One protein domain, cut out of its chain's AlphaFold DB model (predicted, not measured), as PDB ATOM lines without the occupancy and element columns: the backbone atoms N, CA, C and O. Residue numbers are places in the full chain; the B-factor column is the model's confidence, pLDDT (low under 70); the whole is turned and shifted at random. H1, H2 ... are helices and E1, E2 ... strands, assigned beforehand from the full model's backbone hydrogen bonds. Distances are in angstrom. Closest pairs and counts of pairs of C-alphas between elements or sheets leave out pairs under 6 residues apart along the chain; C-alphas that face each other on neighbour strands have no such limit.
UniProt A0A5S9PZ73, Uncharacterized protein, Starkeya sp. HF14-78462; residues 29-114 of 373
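This is residues 29 to 114 of the 373 residues of an uncharacterized protein of Starkeya sp. HF14-78462 (UniProt A0A5S9PZ73). A strongly twisted sheet of three strands has one helix, H1, over one face, while a small two-stranded hairpin, E2 and E3, sits at the E5 side of the sheet. A long loop, residues 42 to 61, wraps round that side on its way from the helix to E1. The printed part has 86 residues, with one named helix and five named strands in the order H1 E1 E2 E3 E4 E5; under half of the residues are in these elements, and the class is mixed, helices and strands. The larger sheet has the order E1 - E4 - E5 and the smaller E2 - E3, both antiparallel. The whole is compact, with a radius of gyration of the C-alphas of 11.8 A and spans of 35 by 28 by 17 A.

The larger sheet is formed by E1, residues 62 to 68, E4, residues 93 to 99, and E5, residues 104 to 109. It is only just strongly twisted, with C-alphas up to 4.1 A off its best plane. The inner strand E4 is antiparallel to E1 at 158 degrees, with N 64 and O 96 within hydrogen-bond range at 2.8 A. E4 and E5 form a hairpin at 155 degrees, with N 97 and O 106 within range at 2.9 A. H1, residues 29 to 41, is on this sheet, making two layers, a helix on one face of a sheet. Its height over the sheet is 9.2 A, and it runs along the strands, at 20 degrees to E1 on the local plane. It lies over E1 and only just over E4, where 3 of its C-alphas fall. The closest C-alphas of H1 and E1 are those of Gly 31 and Lys 65, 6.1 A apart. Every O i to N i+4 pair in H1 is within hydrogen-bond range. E2, residues 80 to 82, and E3, residues 87 to 91, form a hairpin at 118 degrees, with N 90 and O 80 within range at 2.9 A. The closest C-alphas of E2 and E5 are those of Cys 82 and Ile 108, 5.2 A apart. E3 and E4 meet only through their link. H1 is apart from E2 and E3.

H1 begins at C-alpha 29, (-23.793, 24.888, 0.501), and is 18.0 A long. E1 is 17.8 A, E4 18.7 A and E5 16.1 A long; E2 and E3 measure 6.5 A and 10.0 A. E5 ends at C-alpha 109, (-13.052, 16.591, 16.955).

The two C-alphas farthest apart, those of Lys 72 and Arg 101, are 35.6 A apart. The printed part has no cut. The links H1 to E1 and E1 to E2 are long. The mean pLDDT of the printed part is 93.5; residues 113 to 114 are under 70.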
ATOM      1  N   GLN A  29     -24.200  23.490   0.370       93.50
ATOM      2  CA  GLN A  29     -23.793  24.888   0.501       93.50
ATOM      3  C   GLN A  29     -23.418  25.250   1.945       93.50
ATOM      4  O   GLN A  29     -22.375  25.849   2.164       93.50
ATOM      5  N   PHE A  30     -24.186  24.793   2.941       95.94
ATOM      6  CA  PHE A  30     -23.882  25.057   4.352       95.94
ATOM      7  C   PHE A  30     -22.525  24.472   4.771       95.94
ATOM      8  O   PHE A  30     -21.778  25.082   5.533       95.94
ATOM      9  N   GLY A  31     -22.189  23.284   4.257       95.50
ATOM     10  CA  GLY A  31     -20.887  22.665   4.481       95.50
ATOM     11  C   GLY A  31     -19.754  23.417   3.784       95.50
ATOM     12  O   GLY A  31     -18.682  23.561   4.365       95.50
ATOM     13  N   THR A  32     -19.981  23.905   2.563       95.06
ATOM     14  CA  THR A  32     -19.009  24.716   1.815       95.06
ATOM     15  C   THR A  32     -18.752  26.058   2.500       95.06
ATOM     16  O   THR A  32     -17.594  26.401   2.739       95.06
ATOM     17  N   ASP A  33     -19.809  26.757   2.914       96.81
ATOM     18  CA  ASP A  33     -19.729  28.023   3.648       96.81
ATOM     19  C   ASP A  33     -18.956  27.843   4.963       96.81
ATOM     20  O   ASP A  33     -18.066  28.632   5.286       96.81
ATOM     21  N   PHE A  34     -19.221  26.750   5.689       97.69
ATOM     22  CA  PHE A  34     -18.469  26.395   6.892       97.69
ATOM     23  C   PHE A  34     -16.978  26.173   6.602       97.69
ATOM     24  O   PHE A  34     -16.122  26.657   7.343       97.69
ATOM     25  N   LEU A  35     -16.635  25.447   5.532       97.19
ATOM     26  CA  LEU A  35     -15.235  25.210   5.177       97.19
ATOM     27  C   LEU A  35     -14.509  26.506   4.811       97.19
ATOM     28  O   LEU A  35     -13.363  26.688   5.228       97.19
ATOM     29  N   ASN A  36     -15.164  27.404   4.074       96.94
ATOM     30  CA  ASN A  36     -14.613  28.715   3.738       96.94
ATOM     31  C   ASN A  36     -14.371  29.543   5.004       96.94
ATOM     32  O   ASN A  36     -13.250  29.998   5.229       96.94
ATOM     33  N   HIS A  37     -15.349  29.585   5.910       97.00
ATOM     34  CA  HIS A  37     -15.201  30.233   7.214       97.00
ATOM     35  C   HIS A  37     -14.014  29.681   8.018       97.00
ATOM     36  O   HIS A  37     -13.236  30.442   8.595       97.00
ATOM     37  N   VAL A  38     -13.828  28.357   8.052       96.81
ATOM     38  CA  VAL A  38     -12.695  27.730   8.756       96.81
ATOM     39  C   VAL A  38     -11.355  28.075   8.102       96.81
ATOM     40  O   VAL A  38     -10.382  28.301   8.821       96.81
ATOM     41  N   ARG A  39     -11.280  28.139   6.768       96.31
ATOM     42  CA  ARG A  39     -10.060  28.543   6.040       96.31
ATOM     43  C   ARG A  39      -9.697  30.004   6.302       96.31
ATOM     44  O   ARG A  39      -8.521  30.338   6.451       96.31
ATOM     45  N   GLU A  40     -10.702  30.869   6.372       95.75
ATOM     46  CA  GLU A  40     -10.526  32.301   6.600       95.75
ATOM     47  C   GLU A  40     -10.109  32.596   8.042       95.75
ATOM     48  O   GLU A  40      -9.087  33.251   8.267       95.75
ATOM     49  N   THR A  41     -10.862  32.067   9.011       95.44
ATOM     50  CA  THR A  41     -10.764  32.450  10.429       95.44
ATOM     51  C   THR A  41      -9.930  31.492  11.280       95.44
ATOM     52  O   THR A  41      -9.404  31.881  12.320       95.44
ATOM     53  N   GLY A  42      -9.837  30.215  10.899       95.81
ATOM     54  CA  GLY A  42      -9.303  29.155  11.758       95.81
ATOM     55  C   GLY A  42     -10.145  28.857  13.012       95.81
ATOM     56  O   GLY A  42      -9.685  28.118  13.886       95.81
ATOM     57  N   MET A  43     -11.357  29.414  13.133       95.75
ATOM     58  CA  MET A  43     -12.211  29.314  14.323       95.75
ATOM     59  C   MET A  43     -13.574  28.693  13.975       95.75
ATOM     60  O   MET A  43     -14.552  29.428  13.807       95.75
ATOM     61  N   PRO A  44     -13.684  27.352  13.869       96.62
ATOM     62  CA  PRO A  44     -14.945  26.694  13.512       96.62
ATOM     63  C   PRO A  44     -16.097  27.053  14.458       96.62
ATOM     64  O   PRO A  44     -17.226  27.181  14.004       96.62
ATOM     65  N   GLU A  45     -15.825  27.272  15.746       95.38
ATOM     66  CA  GLU A  45     -16.819  27.614  16.772       95.38
ATOM     67  C   GLU A  45     -17.518  28.966  16.559       95.38
ATOM     68  O   GLU A  45     -18.537  29.228  17.191       95.38
ATOM     69  N   THR A  46     -16.986  29.819  15.680       95.44
ATOM     70  CA  THR A  46     -17.572  31.133  15.360       95.44
ATOM     71  C   THR A  46     -18.493  31.098  14.141       95.44
ATOM     72  O   THR A  46     -19.096  32.116  13.810       95.44
ATOM     73  N   PHE A  47     -18.617  29.947  13.468       96.81
ATOM     74  CA  PHE A  47     -19.482  29.829  12.300       96.81
ATOM     75  C   PHE A  47     -20.968  29.938  12.699       96.81
ATOM     76  O   PHE A  47     -21.415  29.199  13.588       96.81
ATOM     77  N   PRO A  48     -21.758  30.820  12.054       95.62
ATOM     78  CA  PRO A  48     -23.155  31.029  12.415       95.62
ATOM     79  C   PRO A  48     -24.009  29.761  12.306       95.62
ATOM     80  O   PRO A  48     -23.987  29.042  11.308       95.62
ATOM     81  N   GLY A  49     -24.829  29.518  13.331       93.94
ATOM     82  CA  GLY A  49     -25.811  28.435  13.338       93.94
ATOM     83  C   GLY A  49     -25.299  27.083  13.840       93.94
ATOM     84  O   GLY A  49     -26.088  26.137  13.851       93.94
ATOM     85  N   LEU A  50     -24.041  26.976  14.283       96.88
ATOM     86  CA  LEU A  50     -23.554  25.773  14.961       96.88
ATOM     87  C   LEU A  50     -24.111  25.638  16.379       96.88
ATOM     88  O   LEU A  50     -24.263  26.607  17.117       96.88
ATOM     89  N   TYR A  51     -24.341  24.394  16.780       96.75
ATOM     90  CA  TYR A  51     -24.687  24.012  18.137       96.75
ATOM     91  C   TYR A  51     -23.422  23.844  18.980       96.75
ATOM     92  O   TYR A  51     -22.549  23.029  18.665       96.75
ATOM     93  N   LEU A  52     -23.324  24.639  20.046       95.38
ATOM     94  CA  LEU A  52     -22.142  24.724  20.912       95.38
ATOM     95  C   LEU A  52     -22.373  24.144  22.315       95.38
ATOM     96  O   LEU A  52     -21.442  24.085  23.119       95.38
ATOM     97  N   GLU A  53     -23.592  23.712  22.629       95.31
ATOM     98  CA  GLU A  53     -23.889  23.095  23.920       95.31
ATOM     99  C   GLU A  53     -23.397  21.640  23.979       95.31
ATOM    100  O   GLU A  53     -22.916  21.067  22.997       95.31
ATOM    101  N   LYS A  54     -23.482  21.030  25.165       95.25
ATOM    102  CA  LYS A  54     -23.004  19.665  25.391       95.25
ATOM    103  C   LYS A  54     -23.835  18.652  24.600       95.25
ATOM    104  O   LYS A  54     -25.038  18.547  24.801       95.25
ATOM    105  N   ILE A  55     -23.163  17.845  23.782       95.19
ATOM    106  CA  ILE A  55     -23.778  16.730  23.048       95.19
ATOM    107  C   ILE A  55     -23.444  15.413  23.750       95.19
ATOM    108  O   ILE A  55     -22.314  15.220  24.206       95.19
ATOM    109  N   ASP A  56     -24.413  14.502  23.815       92.62
ATOM    110  CA  ASP A  56     -24.204  13.162  24.361       92.62
ATOM    111  C   ASP A  56     -23.144  12.380  23.553       92.62
ATOM    112  O   ASP A  56     -23.057  12.468  22.323       92.62
ATOM    113  N   ARG A  57     -22.318  11.597  24.251       89.75
ATOM    114  CA  ARG A  57     -21.284  10.755  23.643       89.75
ATOM    115  C   ARG A  57     -21.861   9.622  22.814       89.75
ATOM    116  O   ARG A  57     -21.168   9.200  21.887       89.75
ATOM    117  N   ASP A  58     -23.086   9.194  23.091       88.38
ATOM    118  CA  ASP A  58     -23.760   8.121  22.354       88.38
ATOM    119  C   ASP A  58     -24.677   8.652  21.241       88.38
ATOM    120  O   ASP A  58     -25.272   7.883  20.485       88.38
ATOM    121  N   GLU A  59     -24.756   9.979  21.074       92.56
ATOM    122  CA  GLU A  59     -25.595  10.591  20.049       92.56
ATOM    123  C   GLU A  59     -25.104  10.231  18.638       92.56
ATOM    124  O   GLU A  59     -23.933  10.439  18.278       92.56
ATOM    125  N   ARG A  60     -26.013   9.714  17.806       92.38
ATOM    126  CA  ARG A  60     -25.719   9.378  16.410       92.38
ATOM    127  C   ARG A  60     -25.587  10.644  15.572       92.38
ATOM    128  O   ARG A  60     -26.288  11.630  15.786       92.38
ATOM    129  N   PHE A  61     -24.692  10.604  14.596       94.69
ATOM    130  CA  PHE A  61     -24.422  11.742  13.733       94.69
ATOM    131  C   PHE A  61     -24.015  11.293  12.337       94.69
ATOM    132  O   PHE A  61     -23.564  10.166  12.144       94.69
ATOM    133  N   ILE A  62     -24.152  12.210  11.389       94.00
ATOM    134  CA  ILE A  62     -23.733  12.051  10.000       94.00
ATOM    135  C   ILE A  62     -22.672  13.110   9.725       94.00
ATOM    136  O   ILE A  62     -22.900  14.298   9.961       94.00
ATOM    137  N   VAL A  63     -21.512  12.699   9.216       95.25
ATOM    138  CA  VAL A  63     -20.472  13.649   8.802       95.25
ATOM    139  C   VAL A  63     -20.904  14.333   7.504       95.25
ATOM    140  O   VAL A  63     -21.293  13.689   6.529       95.25
ATOM    141  N   LEU A  64     -20.855  15.662   7.500       94.31
ATOM    142  CA  LEU A  64     -21.156  16.503   6.346       94.31
ATOM    143  C   LEU A  64     -19.890  16.863   5.573       94.31
ATOM    144  O   LEU A  64     -19.855  16.704   4.357       94.31
ATOM    145  N   LYS A  65     -18.862  17.352   6.274       95.12
ATOM    146  CA  LYS A  65     -17.561  17.744   5.712       95.12
ATOM    147  C   LYS A  65     -16.464  17.479   6.743       95.12
ATOM    148  O   LYS A  65     -16.688  17.664   7.936       95.12
ATOM    149  N   GLN A  66     -15.276  17.105   6.281       95.12
ATOM    150  CA  GLN A  66     -14.079  17.041   7.124       95.12
ATOM    151  C   GLN A  66     -13.285  18.331   6.971       95.12
ATOM    152  O   GLN A  66     -13.240  18.902   5.881       95.12
ATOM    153  N   PHE A  67     -12.634  18.780   8.037       96.25
ATOM    154  CA  PHE A  67     -11.855  20.010   8.005       96.25
ATOM    155  C   PHE A  67     -10.575  19.918   8.832       96.25
ATOM    156  O   PHE A  67     -10.443  19.132   9.777       96.25
ATOM    157  N   VAL A  68      -9.611  20.757   8.456       96.44
ATOM    158  CA  VAL A  68      -8.329  20.912   9.142       96.44
ATOM    159  C   VAL A  68      -8.128  22.388   9.441       96.44
ATOM    160  O   VAL A  68      -8.232  23.226   8.553       96.44
ATOM    161  N   ILE A  69      -7.830  22.695  10.698       96.12
ATOM    162  CA  ILE A  69      -7.542  24.049  11.160       96.12
ATOM    163  C   ILE A  69      -6.048  24.322  10.986       96.12
ATOM    164  O   ILE A  69      -5.201  23.623  11.559       96.12
ATOM    165  N   GLU A  70      -5.713  25.368  10.238       95.31
ATOM    166  CA  GLU A  70      -4.337  25.835  10.117       95.31
ATOM    167  C   GLU A  70      -3.883  26.544  11.396       95.31
ATOM    168  O   GLU A  70      -4.452  27.553  11.811       95.31
ATOM    169  N   ARG A  71      -2.793  26.062  12.008       92.81
ATOM    170  CA  ARG A  71      -2.263  26.633  13.261       92.81
ATOM    171  C   ARG A  71      -1.957  28.130  13.147       92.81
ATOM    172  O   ARG A  71      -2.104  28.846  14.125       92.81
ATOM    173  N   LYS A  72      -1.525  28.584  11.967       94.44
ATOM    174  CA  LYS A  72      -1.143  29.981  11.713       94.44
ATOM    175  C   LYS A  72      -2.336  30.944  11.741       94.44
ATOM    176  O   LYS A  72      -2.134  32.123  11.992       94.44
ATOM    177  N   LYS A  73      -3.553  30.453  11.483       93.00
ATOM    178  CA  LYS A  73      -4.773  31.272  11.426       93.00
ATOM    179  C   LYS A  73      -5.355  31.572  12.808       93.00
ATOM    180  O   LYS A  73      -5.993  32.601  12.990       93.00
ATOM    181  N   ARG A  74      -5.096  30.721  13.806       91.94
ATOM    182  CA  ARG A  74      -5.517  30.965  15.192       91.94
ATOM    183  C   ARG A  74      -4.492  31.817  15.932       91.94
ATOM    184  O   ARG A  74      -3.433  31.321  16.310       91.94
ATOM    185  N   ALA A  75      -4.845  33.075  16.193       88.00
ATOM    186  CA  ALA A  75      -4.002  34.018  16.930       88.00
ATOM    187  C   ALA A  75      -3.620  33.524  18.340       88.00
ATOM    188  O   ALA A  75      -2.528  33.810  18.821       88.00
ATOM    189  N   ASP A  76      -4.493  32.747  18.990       89.31
ATOM    190  CA  ASP A  76      -4.262  32.195  20.329       89.31
ATOM    191  C   ASP A  76      -3.377  30.934  20.337       89.31
ATOM    192  O   ASP A  76      -2.943  30.485  21.398       89.31
ATOM    193  N   GLY A  77      -3.118  30.333  19.169       89.69
ATOM    194  CA  GLY A  77      -2.406  29.063  19.031       89.69
ATOM    195  C   GLY A  77      -3.109  27.861  19.675       89.69
ATOM    196  O   GLY A  77      -2.525  26.768  19.713       89.69
ATOM    197  N   LYS A  78      -4.336  28.045  20.173       93.38
ATOM    198  CA  LYS A  78      -5.112  27.021  20.870       93.38
ATOM    199  C   LYS A  78      -5.800  26.085  19.882       93.38
ATOM    200  O   LYS A  78      -5.753  26.261  18.665       93.38
ATOM    201  N   LEU A  79      -6.381  25.019  20.413       94.38
ATOM    202  CA  LEU A  79      -7.153  24.052  19.639       94.38
ATOM    203  C   LEU A  79      -8.643  24.443  19.659       94.38
ATOM    204  O   LEU A  79      -9.068  25.232  20.495       94.38
ATOM    205  N   ALA A  80      -9.457  23.889  18.761       95.25
ATOM    206  CA  ALA A  80     -10.884  24.219  18.729       95.25
ATOM    207  C   ALA A  80     -11.663  23.605  19.901       95.25
ATOM    208  O   ALA A  80     -11.315  22.535  20.422       95.25
ATOM    209  N   PHE A  81     -12.749  24.275  20.291       95.25
ATOM    210  CA  PHE A  81     -13.733  23.754  21.237       95.25
ATOM    211  C   PHE A  81     -14.539  22.606  20.613       95.25
ATOM    212  O   PHE A  81     -14.933  22.674  19.449       95.25
ATOM    213  N   CYS A  82     -14.802  21.552  21.393       95.88
ATOM    214  CA  CYS A  82     -15.645  20.437  20.964       95.88
ATOM    215  C   CYS A  82     -16.899  20.317  21.847       95.88
ATOM    216  O   CYS A  82     -16.750  19.970  23.022       95.88
ATOM    217  N   PRO A  83     -18.117  20.487  21.300       95.06
ATOM    218  CA  PRO A  83     -19.368  20.390  22.062       95.06
ATOM    219  C   PRO A  83     -19.647  18.974  22.586       95.06
ATOM    220  O   PRO A  83     -20.195  18.803  23.670       95.06
ATOM    221  N   ARG A  84     -19.183  17.932  21.886       93.00
ATOM    222  CA  ARG A  84     -19.356  16.528  22.310       93.00
ATOM    223  C   ARG A  84     -18.446  16.125  23.470       93.00
ATOM    224  O   ARG A  84     -18.852  15.421  24.387       93.00
ATOM    225  N   CYS A  85     -17.199  16.594  23.451       92.06
ATOM    226  CA  CYS A  85     -16.292  16.438  24.588       92.06
ATOM    227  C   CYS A  85     -16.587  17.464  25.701       92.06
ATOM    228  O   CYS A  85     -16.148  17.273  26.834       92.06
ATOM    229  N   TYR A  86     -17.303  18.541  25.363       93.56
ATOM    230  CA  TYR A  86     -17.566  19.725  26.182       93.56
ATOM    231  C   TYR A  86     -16.300  20.295  26.836       93.56
ATOM    232  O   TYR A  86     -16.272  20.664  28.008       93.56
ATOM    233  N   GLN A  87     -15.207  20.312  26.071       92.06
ATOM    234  CA  GLN A  87     -13.896  20.774  26.516       92.06
ATOM    235  C   GLN A  87     -13.317  21.729  25.471       92.06
ATOM    236  O   GLN A  87     -13.432  21.497  24.262       92.06
ATOM    237  N   ARG A  88     -12.705  22.813  25.957       89.62
ATOM    238  CA  ARG A  88     -11.918  23.735  25.133       89.62
ATOM    239  C   ARG A  88     -10.615  23.066  24.711       89.62
ATOM    240  O   ARG A  88     -10.188  22.086  25.321       89.62
ATOM    241  N   ASP A  89     -10.013  23.610  23.666       90.69
ATOM    242  CA  ASP A  89      -8.683  23.247  23.208       90.69
ATOM    243  C   ASP A  89      -8.513  21.743  22.924       90.69
ATOM    244  O   ASP A  89      -7.592  21.098  23.425       90.69
ATOM    245  N   LYS A  90      -9.377  21.179  22.065       91.75
ATOM    246  CA  LYS A  90      -9.400  19.730  21.813       91.75
ATOM    247  C   LYS A  90      -8.808  19.224  20.518       91.75
ATOM    248  O   LYS A  90      -8.128  18.202  20.547       91.75
ATOM    249  N   TYR A  91      -9.083  19.860  19.387       92.88
ATOM    250  CA  TYR A  91      -8.731  19.268  18.098       92.88
ATOM    251  C   TYR A  91      -8.230  20.289  17.078       92.88
ATOM    252  O   TYR A  91      -8.506  21.484  17.167       92.88
ATOM    253  N   ARG A  92      -7.469  19.778  16.099       93.69
ATOM    254  CA  ARG A  92      -7.100  20.486  14.856       93.69
ATOM    255  C   ARG A  92      -7.794  19.928  13.626       93.69
ATOM    256  O   ARG A  92      -8.000  20.651  12.663       93.69
ATOM    257  N   LYS A  93      -8.084  18.630  13.647       95.25
ATOM    258  CA  LYS A  93      -8.809  17.922  12.596       95.25
ATOM    259  C   LYS A  93     -10.150  17.504  13.167       95.25
ATOM    260  O   LYS A  93     -10.191  16.947  14.270       95.25
ATOM    261  N   GLY A  94     -11.209  17.809  12.444       95.06
ATOM    262  CA  GLY A  94     -12.563  17.565  12.896       95.06
ATOM    263  C   GLY A  94     -13.515  17.344  11.740       95.06
ATOM    264  O   GLY A  94     -13.144  17.455  10.571       95.06
ATOM    265  N   ASP A  95     -14.745  17.054  12.119       96.00
ATOM    266  CA  ASP A  95     -15.854  16.817  11.220       96.00
ATOM    267  C   ASP A  95     -16.962  17.820  11.540       96.00
ATOM    268  O   ASP A  95     -17.308  18.053  12.703       96.00
ATOM    269  N   LEU A  96     -17.519  18.435  10.503       97.00
ATOM    270  CA  LEU A  96     -18.818  19.077  10.596       97.00
ATOM    271  C   LEU A  96     -19.856  17.960  10.579       97.00
ATOM    272  O   LEU A  96     -19.992  17.264   9.574       97.00
ATOM    273  N   ALA A  97     -20.571  17.782  11.680       96.56
ATOM    274  CA  ALA A  97     -21.527  16.701  11.861       96.56
ATOM    275  C   ALA A  97     -22.954  17.243  11.988       96.56
ATOM    276  O   ALA A  97     -23.181  18.246  12.662       96.56
ATOM    277  N   TRP A  98     -23.917  16.564  11.365       97.31
ATOM    278  CA  TRP A  98     -25.346  16.761  11.605       97.31
ATOM    279  C   TRP A  98     -25.860  15.691  12.561       97.31
ATOM    280  O   TRP A  98     -25.541  14.512  12.408       97.31
ATOM    281  N   PHE A  99     -26.650  16.112  13.541       96.44
ATOM    282  CA  PHE A  99     -27.221  15.281  14.592       96.44
ATOM    283  C   PHE A  99     -28.730  15.164  14.361       96.44
ATOM    284  O   PHE A  99     -29.459  16.077  14.753       96.44
ATOM    285  N   PRO A 100     -29.228  14.077  13.735       96.38
ATOM    286  CA  PRO A 100     -30.615  14.006  13.271       96.38
ATOM    287  C   PRO A 100     -31.649  14.149  14.392       96.38
ATOM    288  O   PRO A 100     -32.636  14.855  14.225       96.38
ATOM    289  N   ARG A 101     -31.403  13.539  15.562       96.38
ATOM    290  CA  ARG A 101     -32.322  13.597  16.714       96.38
ATOM    291  C   ARG A 101     -32.423  14.998  17.312       96.38
ATOM    292  O   ARG A 101     -33.493  15.409  17.741       96.38
ATOM    293  N   LEU A 102     -31.295  15.705  17.350       96.50
ATOM    294  CA  LEU A 102     -31.207  17.069  17.867       96.50
ATOM    295  C   LEU A 102     -31.583  18.109  16.803       96.50
ATOM    296  O   LEU A 102     -31.853  19.253  17.148       96.50
ATOM    297  N   MET A 103     -31.610  17.725  15.522       97.19
ATOM    298  CA  MET A 103     -31.817  18.617  14.379       97.19
ATOM    299  C   MET A 103     -30.818  19.783  14.367       97.19
ATOM    300  O   MET A 103     -31.191  20.922  14.099       97.19
ATOM    301  N   VAL A 104     -29.542  19.525  14.673       97.25
ATOM    302  CA  VAL A 104     -28.491  20.560  14.730       97.25
ATOM    303  C   VAL A 104     -27.198  20.122  14.052       97.25
ATOM    304  O   VAL A 104     -26.948  18.930  13.865       97.25
ATOM    305  N   CYS A 105     -26.350  21.094  13.722       97.50
ATOM    306  CA  CYS A 105     -24.987  20.858  13.258       97.50
ATOM    307  C   CYS A 105     -23.964  21.295  14.291       97.50
ATOM    308  O   CYS A 105     -24.124  22.341  14.908       97.50
ATOM    309  N   ALA A 106     -22.883  20.536  14.431       97.31
ATOM    310  CA  ALA A 106     -21.781  20.907  15.303       97.31
ATOM    311  C   ALA A 106     -20.433  20.512  14.699       97.31
ATOM    312  O   ALA A 106     -20.313  19.502  14.005       97.31
ATOM    313  N   ALA A 107     -19.409  21.306  15.001       97.00
ATOM    314  CA  ALA A 107     -18.026  21.000  14.672       97.00
ATOM    315  C   ALA A 107     -17.422  20.139  15.790       97.00
ATOM    316  O   ALA A 107     -17.262  20.599  16.924       97.00
ATOM    317  N   ILE A 108     -17.109  18.879  15.491       96.06
ATOM    318  CA  ILE A 108     -16.600  17.915  16.473       96.06
ATOM    319  C   ILE A 108     -15.187  17.453  16.122       96.06
ATOM    320  O   ILE A 108     -14.810  17.354  14.959       96.06
ATOM    321  N   GLY A 109     -14.386  17.159  17.144       92.94
ATOM    322  CA  GLY A 109     -13.052  16.591  16.955       92.94
ATOM    323  C   GLY A 109     -13.092  15.098  16.635       92.94
ATOM    324  O   GLY A 109     -13.928  14.372  17.174       92.94
ATOM    325  N   ASN A 110     -12.118  14.628  15.851       84.75
ATOM    326  CA  ASN A 110     -12.009  13.228  15.409       84.75
ATOM    327  C   ASN A 110     -11.912  12.209  16.575       84.75
ATOM    328  O   ASN A 110     -12.233  11.038  16.426       84.75
ATOM    329  N   CYS A 111     -11.486  12.645  17.768       79.69
ATOM    330  CA  CYS A 111     -11.357  11.801  18.963       79.69
ATOM    331  C   CYS A 111     -12.619  11.728  19.846       79.69
ATOM    332  O   CYS A 111     -12.587  11.061  20.876       79.69
ATOM    333  N   CYS A 112     -13.686  12.472  19.528       70.88
ATOM    334  CA  CYS A 112     -14.811  12.693  20.451       70.88
ATOM    335  C   CYS A 112     -16.045  11.818  20.182       70.88
ATOM    336  O   CYS A 112     -16.999  11.871  20.960       70.88
ATOM    337  N   ALA A 113     -16.057  11.025  19.112       64.25
ATOM    338  CA  ALA A 113     -17.104  10.036  18.893       64.25
ATOM    339  C   ALA A 113     -16.786   8.755  19.680       64.25
ATOM    340  O   ALA A 113     -15.635   8.315  19.692       64.25
ATOM    341  N   GLY A 114     -17.789   8.146  20.328       67.94
ATOM    342  CA  GLY A 114     -17.652   6.764  20.801       67.94
ATOM    343  C   GLY A 114     -17.193   5.879  19.639       67.94
ATOM    344  O   GLY A 114     -17.596   6.135  18.501       67.94
TER     345      GLY A 114